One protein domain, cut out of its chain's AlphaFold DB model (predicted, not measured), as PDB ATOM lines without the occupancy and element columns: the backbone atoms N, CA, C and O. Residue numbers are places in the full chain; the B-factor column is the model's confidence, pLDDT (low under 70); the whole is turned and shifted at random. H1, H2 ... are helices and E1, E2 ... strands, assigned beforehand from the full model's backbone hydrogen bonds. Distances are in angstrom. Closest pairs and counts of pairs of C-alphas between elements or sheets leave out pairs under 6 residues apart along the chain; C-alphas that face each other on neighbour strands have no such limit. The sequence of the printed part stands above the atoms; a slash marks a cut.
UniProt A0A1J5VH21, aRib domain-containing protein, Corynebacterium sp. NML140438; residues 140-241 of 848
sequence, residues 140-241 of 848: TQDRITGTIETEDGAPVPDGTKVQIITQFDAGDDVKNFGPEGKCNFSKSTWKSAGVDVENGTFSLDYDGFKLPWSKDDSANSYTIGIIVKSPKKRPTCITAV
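AT A GLANCE: This is residues 140 to 241 of the 848 residues of the protein "aRib domain-containing protein" of Corynebacterium sp. NML140438 (UniProt A0A1J5VH21). With little regular structure, this is a twisted sheet, E3 E2 E5 E6, with the ribbon E1 E4 along its E3 edge, tiny helix H1 near E6, and long loops. The 102 printed residues, 33 in named elements, mostly strand, run E1 E2 H1 E3 E4 E5 E6; both sheets are antiparallel. It is compact, radius of gyration of the C-alphas 13.9 A, spanning 41 by 29 by 25 A.

HOW THE PARTS SIT: E2, residues 161 to 165, and E5, 224 to 229, are antiparallel; N 163 and O 227, 2.9 A, are within hydrogen-bond range, as are the pairs below. E5 and E6, 236 to 240, form a hairpin: N 224 and O 240, 2.8 A. E3, 194 to 196, neighbours E2: N 195 and O 162, 3.0 A. E4, 201 to 205, neighbours E1, 143 to 147: N 144 and O 204, 2.8 A. H1, 173 to 176, only grazes the sheet and is too short for an O i to N i+4 pair.

IN THESE COORDINATES: E5 measures 16.6 A. E1 begins at C-alpha 143 (128.376, 175.740, 105.864); E6 ends at C-alpha 240 (115.823, 174.340, 102.212).

THE WHOLE: The printed part has no cut; links E1 to E2, H1 to E3 and E4 to E5 are long. Low-confidence residues include 185 to 194.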
ATOM      1  N   THR A 140     124.644 177.093 108.571       59.09
ATOM      2  CA  THR A 140     125.274 178.072 109.474       59.09
ATOM      3  C   THR A 140     126.396 178.857 108.801       59.09
ATOM      4  O   THR A 140     127.430 178.287 108.449       59.09
ATOM      5  N   GLN A 141     126.218 180.180 108.713       65.25
ATOM      6  CA  GLN A 141     127.153 181.166 108.142       65.25
ATOM      7  C   GLN A 141     127.442 180.929 106.646       65.25
ATOM      8  O   GLN A 141     126.858 181.590 105.790       65.25
ATOM      9  N   ASP A 142     128.298 179.949 106.349       70.44
ATOM     10  CA  ASP A 142     128.658 179.496 105.002       70.44
ATOM     11  C   ASP A 142     128.558 177.973 104.838       70.44
ATOM     12  O   ASP A 142     128.782 177.477 103.740       70.44
ATOM     13  N   ARG A 143     128.271 177.203 105.896       75.56
ATOM     14  CA  ARG A 143     128.376 175.740 105.864       75.56
ATOM     15  C   ARG A 143     127.013 175.065 105.866       75.56
ATOM     16  O   ARG A 143     126.217 175.315 106.766       75.56
ATOM     17  N   ILE A 144     126.798 174.152 104.922       76.12
ATOM     18  CA  ILE A 144     125.721 173.156 104.950       76.12
ATOM     19  C   ILE A 144     126.302 171.849 105.475       76.12
ATOM     20  O   ILE A 144     127.315 171.376 104.963       76.12
ATOM     21  N   THR A 145     125.635 171.239 106.447       76.25
ATOM     22  CA  THR A 145     125.894 169.864 106.892       76.25
ATOM     23  C   THR A 145     124.612 169.059 106.850       76.25
ATOM     24  O   THR A 145     123.545 169.616 107.112       76.25
ATOM     25  N   GLY A 146     124.712 167.756 106.603       75.56
ATOM     26  CA  GLY A 146     123.581 166.885 106.863       75.56
ATOM     27  C   GLY A 146     123.779 165.407 106.584       75.56
ATOM     28  O   GLY A 146     124.838 164.953 106.150       75.56
ATOM     29  N   THR A 147     122.713 164.678 106.875       77.06
ATOM     30  CA  THR A 147     122.585 163.224 106.844       77.06
ATOM     31  C   THR A 147     121.686 162.781 105.688       77.06
ATOM     32  O   THR A 147     120.921 163.558 105.105       77.06
ATOM     33  N   ILE A 148     121.834 161.519 105.290       75.94
ATOM     34  CA  ILE A 148     121.061 160.887 104.221       75.94
ATOM     35  C   ILE A 148     120.621 159.511 104.719       75.94
ATOM     36  O   ILE A 148     121.455 158.687 105.084       75.94
ATOM     37  N   GLU A 149     119.317 159.253 104.694       71.00
ATOM     38  CA  GLU A 149     118.731 157.966 105.070       71.00
ATOM     39  C   GLU A 149     118.207 157.263 103.815       71.00
ATOM     40  O   GLU A 149     117.615 157.893 102.935       71.00
ATOM     41  N   THR A 150     118.402 155.951 103.691       65.81
ATOM     42  CA  THR A 150     117.693 155.188 102.652       65.81
ATOM     43  C   THR A 150     116.260 154.899 103.100       65.81
ATOM     44  O   THR A 150     116.000 154.804 104.296       65.81
ATOM     45  N   GLU A 151     115.313 154.755 102.164       61.47
ATOM     46  CA  GLU A 151     113.903 154.485 102.517       61.47
ATOM     47  C   GLU A 151     113.718 153.184 103.321       61.47
ATOM     48  O   GLU A 151     112.744 153.049 104.055       61.47
ATOM     49  N   ASP A 152     114.680 152.263 103.211       64.56
ATOM     50  CA  ASP A 152     114.724 150.974 103.904       64.56
ATOM     51  C   ASP A 152     115.537 151.014 105.222       64.56
ATOM     52  O   ASP A 152     115.735 149.979 105.857       64.56
ATOM     53  N   GLY A 153     116.077 152.176 105.622       66.19
ATOM     54  CA  GLY A 153     116.951 152.332 106.800       66.19
ATOM     55  C   GLY A 153     118.357 151.718 106.661       66.19
ATOM     56  O   GLY A 153     119.123 151.687 107.622       66.19
ATOM     57  N   ALA A 154     118.714 151.228 105.473       67.81
ATOM     58  CA  ALA A 154     120.031 150.684 105.154       67.81
ATOM     59  C   ALA A 154     121.108 151.787 105.001       67.81
ATOM     60  O   ALA A 154     120.765 152.938 104.698       67.81
ATOM     61  N   PRO A 155     122.410 151.451 105.141       71.00
ATOM     62  CA  PRO A 155     123.512 152.386 104.910       71.00
ATOM     63  C   PRO A 155     123.487 153.024 103.515       71.00
ATOM     64  O   PRO A 155     123.078 152.403 102.531       71.00
ATOM     65  N   VAL A 156     123.973 154.262 103.421       76.19
ATOM     66  CA  VAL A 156     124.119 154.970 102.143       76.19
ATOM     67  C   VAL A 156     125.233 154.314 101.314       76.19
ATOM     68  O   VAL A 156     126.323 154.131 101.851       76.19
ATOM     69  N   PRO A 157     125.006 153.975 100.029       74.62
ATOM     70  CA  PRO A 157     126.034 153.351  99.196       74.62
ATOM     71  C   PRO A 157     127.255 154.248  98.963       74.62
ATOM     72  O   PRO A 157     127.103 155.445  98.689       74.62
ATOM     73  N   ASP A 158     128.445 153.645  98.973       75.50
ATOM     74  CA  ASP A 158     129.697 154.300  98.583       75.50
ATOM     75  C   ASP A 158     129.581 154.942  97.192       75.50
ATOM     76  O   ASP A 158     128.905 154.434  96.294       75.50
ATOM     77  N   GLY A 159     130.229 156.093  97.006       75.19
ATOM     78  CA  GLY A 159     130.127 156.868  95.765       75.19
ATOM     79  C   GLY A 159     128.810 157.637  95.593       75.19
ATOM     80  O   GLY A 159     128.610 158.249  94.543       75.19
ATOM     81  N   THR A 160     127.928 157.660  96.603       80.81
ATOM     82  CA  THR A 160     126.813 158.620  96.654       80.81
ATOM     83  C   THR A 160     127.352 160.049  96.713       80.81
ATOM     84  O   THR A 160     128.269 160.345  97.478       80.81
ATOM     85  N   LYS A 161     126.762 160.947  95.916       82.38
ATOM     86  CA  LYS A 161     127.169 162.355  95.810       82.38
ATOM     87  C   LYS A 161     126.011 163.303  96.096       82.38
ATOM     88  O   LYS A 161     124.866 163.037  95.721       82.38
ATOM     89  N   VAL A 162     126.336 164.441  96.697       81.44
ATOM     90  CA  VAL A 162     125.423 165.570  96.913       81.44
ATOM     91  C   VAL A 162     125.766 166.703  95.956       81.44
ATOM     92  O   VAL A 162     126.939 167.025  95.767       81.44
ATOM     93  N   GLN A 163     124.744 167.321  95.367       80.25
ATOM     94  CA  GLN A 163     124.850 168.558  94.593       80.25
ATOM     95  C   GLN A 163     123.940 169.626  95.201       80.25
ATOM     96  O   GLN A 163     122.812 169.333  95.594       80.25
ATOM     97  N   ILE A 164     124.420 170.869  95.251       79.31
ATOM     98  CA  ILE A 164     123.693 171.997  95.845       79.31
ATOM     99  C   ILE A 164     123.477 173.088  94.792       79.31
ATOM    100  O   ILE A 164     124.397 173.472  94.071       79.31
ATOM    101  N   ILE A 165     122.235 173.562  94.704       78.06
ATOM    102  CA  ILE A 165     121.730 174.547  93.746       78.06
ATOM    103  C   ILE A 165     121.365 175.800  94.530       78.06
ATOM    104  O   ILE A 165     120.480 175.790  95.382       78.06
ATOM    105  N   THR A 166     122.094 176.883  94.272       71.94
ATOM    106  CA  THR A 166     122.127 178.044  95.176       71.94
ATOM    107  C   THR A 166     121.221 179.195  94.737       71.94
ATOM    108  O   THR A 166     121.122 180.188  95.450       71.94
ATOM    109  N   GLN A 167     120.633 179.095  93.541       67.12
ATOM    110  CA  GLN A 167     119.656 180.017  92.947       67.12
ATOM    111  C   GLN A 167     118.770 179.216  91.977       67.12
ATOM    112  O   GLN A 167     119.248 178.246  91.389       67.12
ATOM    113  N   PHE A 168     117.517 179.632  91.793       68.62
ATOM    114  CA  PHE A 168     116.580 179.041  90.832       68.62
ATOM    115  C   PHE A 168     116.186 180.072  89.764       68.62
ATOM    116  O   PHE A 168     115.766 181.184  90.100       68.62
ATOM    117  N   ASP A 169     116.288 179.700  88.485       59.66
ATOM    118  CA  ASP A 169     115.884 180.551  87.362       59.66
ATOM    119  C   ASP A 169     114.349 180.526  87.201       59.66
ATOM    120  O   ASP A 169     113.778 179.678  86.521       59.66
ATOM    121  N   ALA A 170     113.685 181.506  87.824       54.59
ATOM    122  CA  ALA A 170     112.230 181.713  87.836       54.59
ATOM    123  C   ALA A 170     111.388 180.641  88.574       54.59
ATOM    124  O   ALA A 170     111.859 179.610  89.046       54.59
ATOM    125  N   GLY A 171     110.098 180.951  88.759       56.16
ATOM    126  CA  GLY A 171     109.202 180.299  89.724       56.16
ATOM    127  C   GLY A 171     108.687 178.897  89.372       56.16
ATOM    128  O   GLY A 171     107.718 178.459  89.993       56.16
ATOM    129  N   ASP A 172     109.291 178.217  88.398       59.69
ATOM    130  CA  ASP A 172     108.929 176.853  87.995       59.69
ATOM    131  C   ASP A 172     109.985 175.815  88.400       59.69
ATOM    132  O   ASP A 172     109.599 174.755  88.889       59.69
ATOM    133  N   ASP A 173     111.287 176.120  88.330       67.62
ATOM    134  CA  ASP A 173     112.339 175.141  88.662       67.62
ATOM    135  C   ASP A 173     112.284 174.683  90.134       67.62
ATOM    136  O   ASP A 173     112.524 173.512  90.417       67.62
ATOM    137  N   VAL A 174     111.851 175.543  91.068       71.00
ATOM    138  CA  VAL A 174     111.617 175.170  92.483       71.00
ATOM    139  C   VAL A 174     110.586 174.034  92.614       71.00
ATOM    140  O   VAL A 174     110.698 173.194  93.502       71.00
ATOM    141  N   LYS A 175     109.596 173.958  91.712       72.94
ATOM    142  CA  LYS A 175     108.533 172.933  91.746       72.94
ATOM    143  C   LYS A 175     109.051 171.540  91.379       72.94
ATOM    144  O   LYS A 175     108.409 170.550  91.719       72.94
ATOM    145  N   ASN A 176     110.217 171.450  90.738       75.00
ATOM    146  CA  ASN A 176     110.876 170.177  90.443       75.00
ATOM    147  C   ASN A 176     111.564 169.562  91.681       75.00
ATOM    148  O   ASN A 176     112.075 168.446  91.581       75.00
ATOM    149  N   PHE A 177     111.572 170.263  92.827       75.12
ATOM    150  CA  PHE A 177     112.250 169.883  94.071       75.12
ATOM    151  C   PHE A 177     111.234 169.675  95.204       75.12
ATOM    152  O   PHE A 177     110.940 170.574  95.993       75.12
ATOM    153  N   GLY A 178     110.689 168.462  95.277       65.06
ATOM    154  CA  GLY A 178     109.687 168.051  96.260       65.06
ATOM    155  C   GLY A 178     109.357 166.557  96.134       65.06
ATOM    156  O   GLY A 178     109.973 165.878  95.315       65.06
ATOM    157  N   PRO A 179     108.379 166.028  96.896       57.84
ATOM    158  CA  PRO A 179     108.109 164.585  96.975       57.84
ATOM    159  C   PRO A 179     107.761 163.894  95.644       57.84
ATOM    160  O   PRO A 179     108.043 162.712  95.483       57.84
ATOM    161  N   GLU A 180     107.178 164.632  94.696       58.19
ATOM    162  CA  GLU A 180     106.859 164.180  93.328       58.19
ATOM    163  C   GLU A 180     107.724 164.893  92.263       58.19
ATOM    164  O   GLU A 180     107.471 164.811  91.060       58.19
ATOM    165  N   GLY A 181     108.742 165.635  92.709       67.81
ATOM    166  CA  GLY A 181     109.632 166.417  91.864       67.81
ATOM    167  C   GLY A 181     110.563 165.537  91.029       67.81
ATOM    168  O   GLY A 181     111.034 164.493  91.473       67.81
ATOM    169  N   LYS A 182     110.857 165.971  89.800       71.44
ATOM    170  CA  LYS A 182     111.744 165.247  88.872       71.44
ATOM    171  C   LYS A 182     113.239 165.508  89.104       71.44
ATOM    172  O   LYS A 182     114.058 164.964  88.368       71.44
ATOM    173  N   CYS A 183     113.598 166.341  90.086       77.50
ATOM    174  CA  CYS A 183     114.980 166.690  90.435       77.50
ATOM    175  C   CYS A 183     115.814 167.227  89.258       77.50
ATOM    176  O   CYS A 183     117.030 167.048  89.192       77.50
ATOM    177  N   ASN A 184     115.142 167.900  88.323       72.19
ATOM    178  CA  ASN A 184     115.711 168.515  87.134       72.19
ATOM    179  C   ASN A 184     115.647 170.050  87.223       72.19
ATOM    180  O   ASN A 184     114.745 170.625  87.828       72.19
ATOM    181  N   PHE A 185     116.618 170.707  86.598       68.75
ATOM    182  CA  PHE A 185     116.821 172.155  86.647       68.75
ATOM    183  C   PHE A 185     117.468 172.643  85.342       68.75
ATOM    184  O   PHE A 185     118.085 171.853  84.613       68.75
ATOM    185  N   SER A 186     117.343 173.934  85.036       62.53
ATOM    186  CA  SER A 186     118.012 174.531  83.877       62.53
ATOM    187  C   SER A 186     119.540 174.528  84.033       62.53
ATOM    188  O   SER A 186     120.091 174.932  85.053       62.53
ATOM    189  N   LYS A 187     120.267 174.128  82.980       54.41
ATOM    190  CA  LYS A 187     121.744 174.041  82.987       54.41
ATOM    191  C   LYS A 187     122.456 175.402  82.823       54.41
ATOM    192  O   LYS A 187     123.661 175.427  82.582       54.41
ATOM    193  N   SER A 188     121.737 176.521  82.920       50.50
ATOM    194  CA  SER A 188     122.215 177.881  82.603       50.50
ATOM    195  C   SER A 188     123.145 178.511  83.647       50.50
ATOM    196  O   SER A 188     123.984 179.335  83.286       50.50
ATOM    197  N   THR A 189     122.997 178.161  84.924       48.25
ATOM    198  CA  THR A 189     123.417 179.022  86.054       48.25
ATOM    199  C   THR A 189     124.179 178.283  87.166       48.25
ATOM    200  O   THR A 189     124.308 178.772  88.289       48.25
ATOM    201  N   TRP A 190     124.719 177.096  86.875       51.00
ATOM    202  CA  TRP A 190     125.279 176.206  87.893       51.00
ATOM    203  C   TRP A 190     126.680 176.601  88.400       51.00
ATOM    204  O   TRP A 190     127.635 176.768  87.643       51.00
ATOM    205  N   LYS A 191     126.816 176.622  89.731       50.50
ATOM    206  CA  LYS A 191     128.042 176.251  90.451       50.50
ATOM    207  C   LYS A 191     127.690 175.072  91.352       50.50
ATOM    208  O   LYS A 191     127.193 175.288  92.452       50.50
ATOM    209  N   SER A 192     127.916 173.844  90.897       51.50
ATOM    210  CA  SER A 192     127.805 172.684  91.781       51.50
ATOM    211  C   SER A 192     129.151 172.434  92.453       51.50
ATOM    212  O   SER A 192     130.192 172.367  91.800       51.50
ATOM    213  N   ALA A 193     129.124 172.275  93.771       53.88
ATOM    214  CA  ALA A 193     130.118 171.472  94.456       53.88
ATOM    215  C   ALA A 193     129.524 170.068  94.583       53.88
ATOM    216  O   ALA A 193     128.449 169.906  95.161       53.88
ATOM    217  N   GLY A 194     130.189 169.080  93.988       61.62
ATOM    218  CA  GLY A 194     129.915 167.679  94.275       61.62
ATOM    219  C   GLY A 194     130.618 167.316  95.575       61.62
ATOM    220  O   GLY A 194     131.841 167.419  95.631       61.62
ATOM    221  N   VAL A 195     129.863 166.922  96.597       72.44
ATOM    222  CA  VAL A 195     130.422 166.382  97.846       72.44
ATOM    223  C   VAL A 195     130.163 164.883  97.869       72.44
ATOM    224  O   VAL A 195     129.016 164.454  97.730       72.44
ATOM    225  N   ASP A 196     131.229 164.099  98.000       77.19
ATOM    226  CA  ASP A 196     131.149 162.660  98.242       77.19
ATOM    227  C   ASP A 196     130.646 162.407  99.672       77.19
ATOM    228  O   ASP A 196     131.022 163.115 100.607       77.19
ATOM    229  N   VAL A 197     129.742 161.439  99.838       77.31
ATOM    230  CA  VAL A 197     129.082 161.164 101.122       77.31
ATOM    231  C   VAL A 197     129.900 160.159 101.929       77.31
ATOM    232  O   VAL A 197     130.010 158.997 101.543       77.31
ATOM    233  N   GLU A 198     130.420 160.579 103.080       76.69
ATOM    234  CA  GLU A 198     131.175 159.719 103.995       76.69
ATOM    235  C   GLU A 198     130.262 159.229 105.129       76.69
ATOM    236  O   GLU A 198     129.686 160.028 105.871       76.69
ATOM    237  N   ASN A 199     130.111 157.906 105.273       74.81
ATOM    238  CA  ASN A 199     129.286 157.262 106.311       74.81
ATOM    239  C   ASN A 199     127.831 157.784 106.389       74.81
ATOM    240  O   ASN A 199     127.255 157.883 107.469       74.81
ATOM    241  N   GLY A 200     127.237 158.154 105.248       74.94
ATOM    242  CA  GLY A 200     125.888 158.740 105.181       74.94
ATOM    243  C   GLY A 200     125.802 160.230 105.544       74.94
ATOM    244  O   GLY A 200     124.699 160.773 105.609       74.94
ATOM    245  N   THR A 201     126.940 160.903 105.747       79.94
ATOM    246  CA  THR A 201     127.033 162.332 106.086       79.94
ATOM    247  C   THR A 201     127.703 163.147 104.977       79.94
ATOM    248  O   THR A 201     128.534 162.636 104.224       79.94
ATOM    249  N   PHE A 202     127.361 164.432 104.871       81.44
ATOM    250  CA  PHE A 202     128.026 165.378 103.972       81.44
ATOM    251  C   PHE A 202     128.199 166.760 104.613       81.44
ATOM    252  O   PHE A 202     127.430 167.172 105.485       81.44
ATOM    253  N   SER A 203     129.205 167.504 104.145       81.00
ATOM    254  CA  SER A 203     129.474 168.885 104.558       81.00
ATOM    255  C   SER A 203     130.006 169.707 103.381       81.00
ATOM    256  O   SER A 203     130.950 169.287 102.718       81.00
ATOM    257  N   LEU A 204     129.453 170.903 103.155       79.19
ATOM    258  CA  LEU A 204     129.922 171.866 102.153       79.19
ATOM    259  C   LEU A 204     130.075 173.262 102.765       79.19
ATOM    260  O   LEU A 204     129.117 173.785 103.325       79.19
ATOM    261  N   ASP A 205     131.229 173.897 102.564       77.25
ATOM    262  CA  ASP A 205     131.406 175.346 102.736       77.25
ATOM    263  C   ASP A 205     131.101 176.087 101.417       77.25
ATOM    264  O   ASP A 205     131.623 175.722 100.360       77.25
ATOM    265  N   TYR A 206     130.281 177.141 101.464       76.31
ATOM    266  CA  TYR A 206     129.936 177.989 100.321       76.31
ATOM    267  C   TYR A 206     129.503 179.415 100.725       76.31
ATOM    268  O   TYR A 206     128.358 179.686 101.088       76.31
ATOM    269  N   ASP A 207     130.396 180.382 100.522       72.62
ATOM    270  CA  ASP A 207     130.192 181.805 100.833       72.62
ATOM    271  C   ASP A 207     129.075 182.522 100.038       72.62
ATOM    272  O   ASP A 207     128.822 183.710 100.254       72.62
ATOM    273  N   GLY A 208     128.387 181.852  99.110       73.19
ATOM    274  CA  GLY A 208     127.400 182.472  98.217       73.19
ATOM    275  C   GLY A 208     125.941 182.459  98.692       73.19
ATOM    276  O   GLY A 208     125.088 182.962  97.960       73.19
ATOM    277  N   PHE A 209     125.620 181.893  99.863       76.69
ATOM    278  CA  PHE A 209     124.244 181.903 100.387       76.69
ATOM    279  C   PHE A 209     123.738 183.312 100.714       76.69
ATOM    280  O   PHE A 209     124.489 184.140 101.237       76.69
ATOM    281  N   LYS A 210     122.442 183.532 100.464       77.75
ATOM    282  CA  LYS A 210     121.655 184.684 100.925       77.75
ATOM    283  C   LYS A 210     120.803 184.258 102.124       77.75
ATOM    284  O   LYS A 210     120.291 183.142 102.119       77.75
ATOM    285  N   LEU A 211     120.609 185.142 103.101       82.19
ATOM    286  CA  LEU A 211     119.762 184.894 104.275       82.19
ATOM    287  C   LEU A 211     118.411 185.618 104.121       82.19
ATOM    288  O   LEU A 211     118.427 186.758 103.660       82.19
ATOM    289  N   PRO A 212     117.267 185.012 104.491       82.44
ATOM    290  CA  PRO A 212     115.947 185.634 104.352       82.44
ATOM    291  C   PRO A 212     115.795 186.787 105.351       82.44
ATOM    292  O   PRO A 212     115.781 186.563 106.563       82.44
ATOM    293  N   TRP A 213     115.700 188.029 104.874       82.50
ATOM    294  CA  TRP A 213     115.750 189.206 105.748       82.50
ATOM    295  C   TRP A 213     114.373 189.774 106.100       82.50
ATOM    296  O   TRP A 213     114.240 190.329 107.186       82.50
ATOM    297  N   SER A 214     113.352 189.613 105.255       75.50
ATOM    298  CA  SER A 214     111.959 190.008 105.544       75.50
ATOM    299  C   SER A 214     111.000 188.806 105.596       75.50
ATOM    300  O   SER A 214     111.362 187.675 105.281       75.50
ATOM    301  N   LYS A 215     109.737 189.058 105.968       65.75
ATOM    302  CA  LYS A 215     108.596 188.156 105.708       65.75
ATOM    303  C   LYS A 215     107.939 188.404 104.346       65.75
ATOM    304  O   LYS A 215     107.269 187.515 103.835       65.75
ATOM    305  N   ASP A 216     108.143 189.591 103.771       61.94
ATOM    306  CA  ASP A 216     107.683 189.952 102.419       61.94
ATOM    307  C   ASP A 216     108.656 189.469 101.327       61.94
ATOM    308  O   ASP A 216     108.369 189.541 100.132       61.94
ATOM    309  N   ASP A 217     109.826 188.991 101.754       66.06
ATOM    310  CA  ASP A 217     110.838 188.357 100.923       66.06
ATOM    311  C   ASP A 217     110.272 187.077 100.298       66.06
ATOM    312  O   ASP A 217     109.802 186.173 100.993       66.06
ATOM    313  N   SER A 218     110.329 186.965  98.970       64.12
ATOM    314  CA  SER A 218     109.841 185.767  98.290       64.12
ATOM    315  C   SER A 218     110.740 184.578  98.633       64.12
ATOM    316  O   SER A 218     111.921 184.571  98.282       64.12
ATOM    317  N   ALA A 219     110.181 183.563  99.306       61.62
ATOM    318  CA  ALA A 219     110.931 182.405  99.804       61.62
ATOM    319  C   ALA A 219     111.861 181.806  98.732       61.62
ATOM    320  O   ALA A 219     113.054 181.645  98.976       61.62
ATOM    321  N   ASN A 220     111.341 181.633  97.510       65.06
ATOM    322  CA  ASN A 220     112.045 181.136  96.322       65.06
ATOM    323  C   ASN A 220     113.366 181.864  95.986       65.06
ATOM    324  O   ASN A 220     114.191 181.305  95.272       65.06
ATOM    325  N   SER A 221     113.567 183.107  96.444       67.88
ATOM    326  CA  SER A 221     114.801 183.879  96.212       67.88
ATOM    327  C   SER A 221     115.928 183.590  97.218       67.88
ATOM    328  O   SER A 221     117.077 183.984  96.982       67.88
ATOM    329  N   TYR A 222     115.599 182.862  98.291       76.25
ATOM    330  CA  TYR A 222     116.500 182.361  99.335       76.25
ATOM    331  C   TYR A 222     116.526 180.828  99.403       76.25
ATOM    332  O   TYR A 222     117.454 180.259  99.972       76.25
ATOM    333  N   THR A 223     115.529 180.153  98.820       78.56
ATOM    334  CA  THR A 223     115.497 178.695  98.708       78.56
ATOM    335  C   THR A 223     116.719 178.172  97.959       78.56
ATOM    336  O   THR A 223     117.018 178.611  96.849       78.56
ATOM    337  N   ILE A 224     117.374 177.175  98.545       79.31
ATOM    338  CA  ILE A 224     118.384 176.339  97.898       79.31
ATOM    339  C   ILE A 224     117.789 174.963  97.588       79.31
ATOM    340  O   ILE A 224     116.952 174.454  98.336       79.31
ATOM    341  N   GLY A 225     118.213 174.363  96.479       80.62
ATOM    342  CA  GLY A 225     117.910 172.974  96.138       80.62
ATOM    343  C   GLY A 225     119.076 172.070  96.514       80.62
ATOM    344  O   GLY A 225     120.230 172.434  96.293       80.62
ATOM    345  N   ILE A 226     118.793 170.884  97.045       81.12
ATOM    346  CA  ILE A 226     119.801 169.838  97.256       81.12
ATOM    347  C   ILE A 226     119.354 168.580  96.517       81.12
ATOM    348  O   ILE A 226     118.197 168.177  96.633       81.12
ATOM    349  N   ILE A 227     120.269 167.982  95.751       81.44
ATOM    350  CA  ILE A 227     120.087 166.704  95.053       81.44
ATOM    351  C   ILE A 227     121.044 165.682  95.668       81.44
ATOM    352  O   ILE A 227     122.248 165.929  95.743       81.44
ATOM    353  N   VAL A 228     120.515 164.524  96.051       81.81
ATOM    354  CA  VAL A 228     121.283 163.326  96.400       81.81
ATOM    355  C   VAL A 228     121.234 162.359  95.226       81.81
ATOM    356  O   VAL A 228     120.176 162.103  94.645       81.81
ATOM    357  N   LYS A 229     122.395 161.805  94.883       80.19
ATOM    358  CA  LYS A 229     122.556 160.852  93.791       80.19
ATOM    359  C   LYS A 229     123.419 159.676  94.246       80.19
ATOM    360  O   LYS A 229     124.641 159.798  94.311       80.19
ATOM    361  N   SER A 230     122.784 158.547  94.549       79.19
ATOM    362  CA  SER A 230     123.465 157.263  94.767       79.19
ATOM    363  C   SER A 230     123.669 156.516  93.436       79.19
ATOM    364  O   SER A 230     122.884 156.730  92.504       79.19
ATOM    365  N   PRO A 231     124.681 155.632  93.320       74.12
ATOM    366  CA  PRO A 231     124.807 154.710  92.188       74.12
ATOM    367  C   PRO A 231     123.584 153.788  92.064       74.12
ATOM    368  O   PRO A 231     123.022 153.373  93.081       74.12
ATOM    369  N   LYS A 232     123.175 153.465  90.829       72.81
ATOM    370  CA  LYS A 232     122.047 152.562  90.493       72.81
ATOM    371  C   LYS A 232     120.724 152.910  91.186       72.81
ATOM    372  O   LYS A 232     119.938 152.039  91.568       72.81
ATOM    373  N   LYS A 233     120.484 154.207  91.385       76.69
ATOM    374  CA  LYS A 233     119.334 154.768  92.106       76.69
ATOM    375  C   LYS A 233     118.918 156.090  91.468       76.69
ATOM    376  O   LYS A 233     119.762 156.920  91.124       76.69
ATOM    377  N   ARG A 234     117.612 156.341  91.361       75.56
ATOM    378  CA  ARG A 234     117.106 157.628  90.846       75.56
ATOM    379  C   ARG A 234     117.488 158.782  91.784       75.56
ATOM    380  O   ARG A 234     117.505 158.566  92.997       75.56
ATOM    381  N   PRO A 235     117.807 159.987  91.280       77.94
ATOM    382  CA  PRO A 235     118.128 161.118  92.144       77.94
ATOM    383  C   PRO A 235     116.931 161.486  93.031       77.94
ATOM    384  O   PRO A 235     115.784 161.447  92.586       77.94
ATOM    385  N   THR A 236     117.209 161.857  94.275       79.88
ATOM    386  CA  THR A 236     116.244 162.452  95.210       79.88
ATOM    387  C   THR A 236     116.621 163.901  95.461       79.88
ATOM    388  O   THR A 236     117.789 164.277  95.361       79.88
ATOM    389  N   CYS A 237     115.644 164.748  95.769       79.75
ATOM    390  CA  CYS A 237     115.902 166.163  95.976       79.75
ATOM    391  C   CYS A 237     114.864 166.823  96.875       79.75
ATOM    392  O   CYS A 237     113.698 166.426  96.904       79.75
ATOM    393  N   ILE A 238     115.303 167.858  97.584       79.00
ATOM    394  CA  ILE A 238     114.475 168.690  98.459       79.00
ATOM    395  C   ILE A 238     114.938 170.146  98.407       79.00
ATOM    396  O   ILE A 238     115.982 170.474  97.836       79.00
ATOM    397  N   THR A 239     114.140 171.019  99.011       79.62
ATOM    398  CA  THR A 239     114.437 172.437  99.202       79.62
ATOM    399  C   THR A 239     114.742 172.742 100.667       79.62
ATOM    400  O   THR A 239     114.209 172.103 101.572       79.62
ATOM    401  N   ALA A 240     115.584 173.746 100.898       77.50
ATOM    402  CA  ALA A 240     115.823 174.340 102.212       77.50
ATOM    403  C   ALA A 240     115.951 175.864 102.082       77.50
ATOM    404  O   ALA A 240     116.159 176.382 100.985       77.50
ATOM    405  N   VAL A 241     115.842 176.591 103.192       78.06
ATOM    406  CA  VAL A 241     116.116 178.034 103.266       78.06
ATOM    407  C   VAL A 241     117.216 178.238 104.311       78.06
ATOM    408  O   VAL A 241     117.094 177.661 105.390       78.06
TER     409      VAL A 241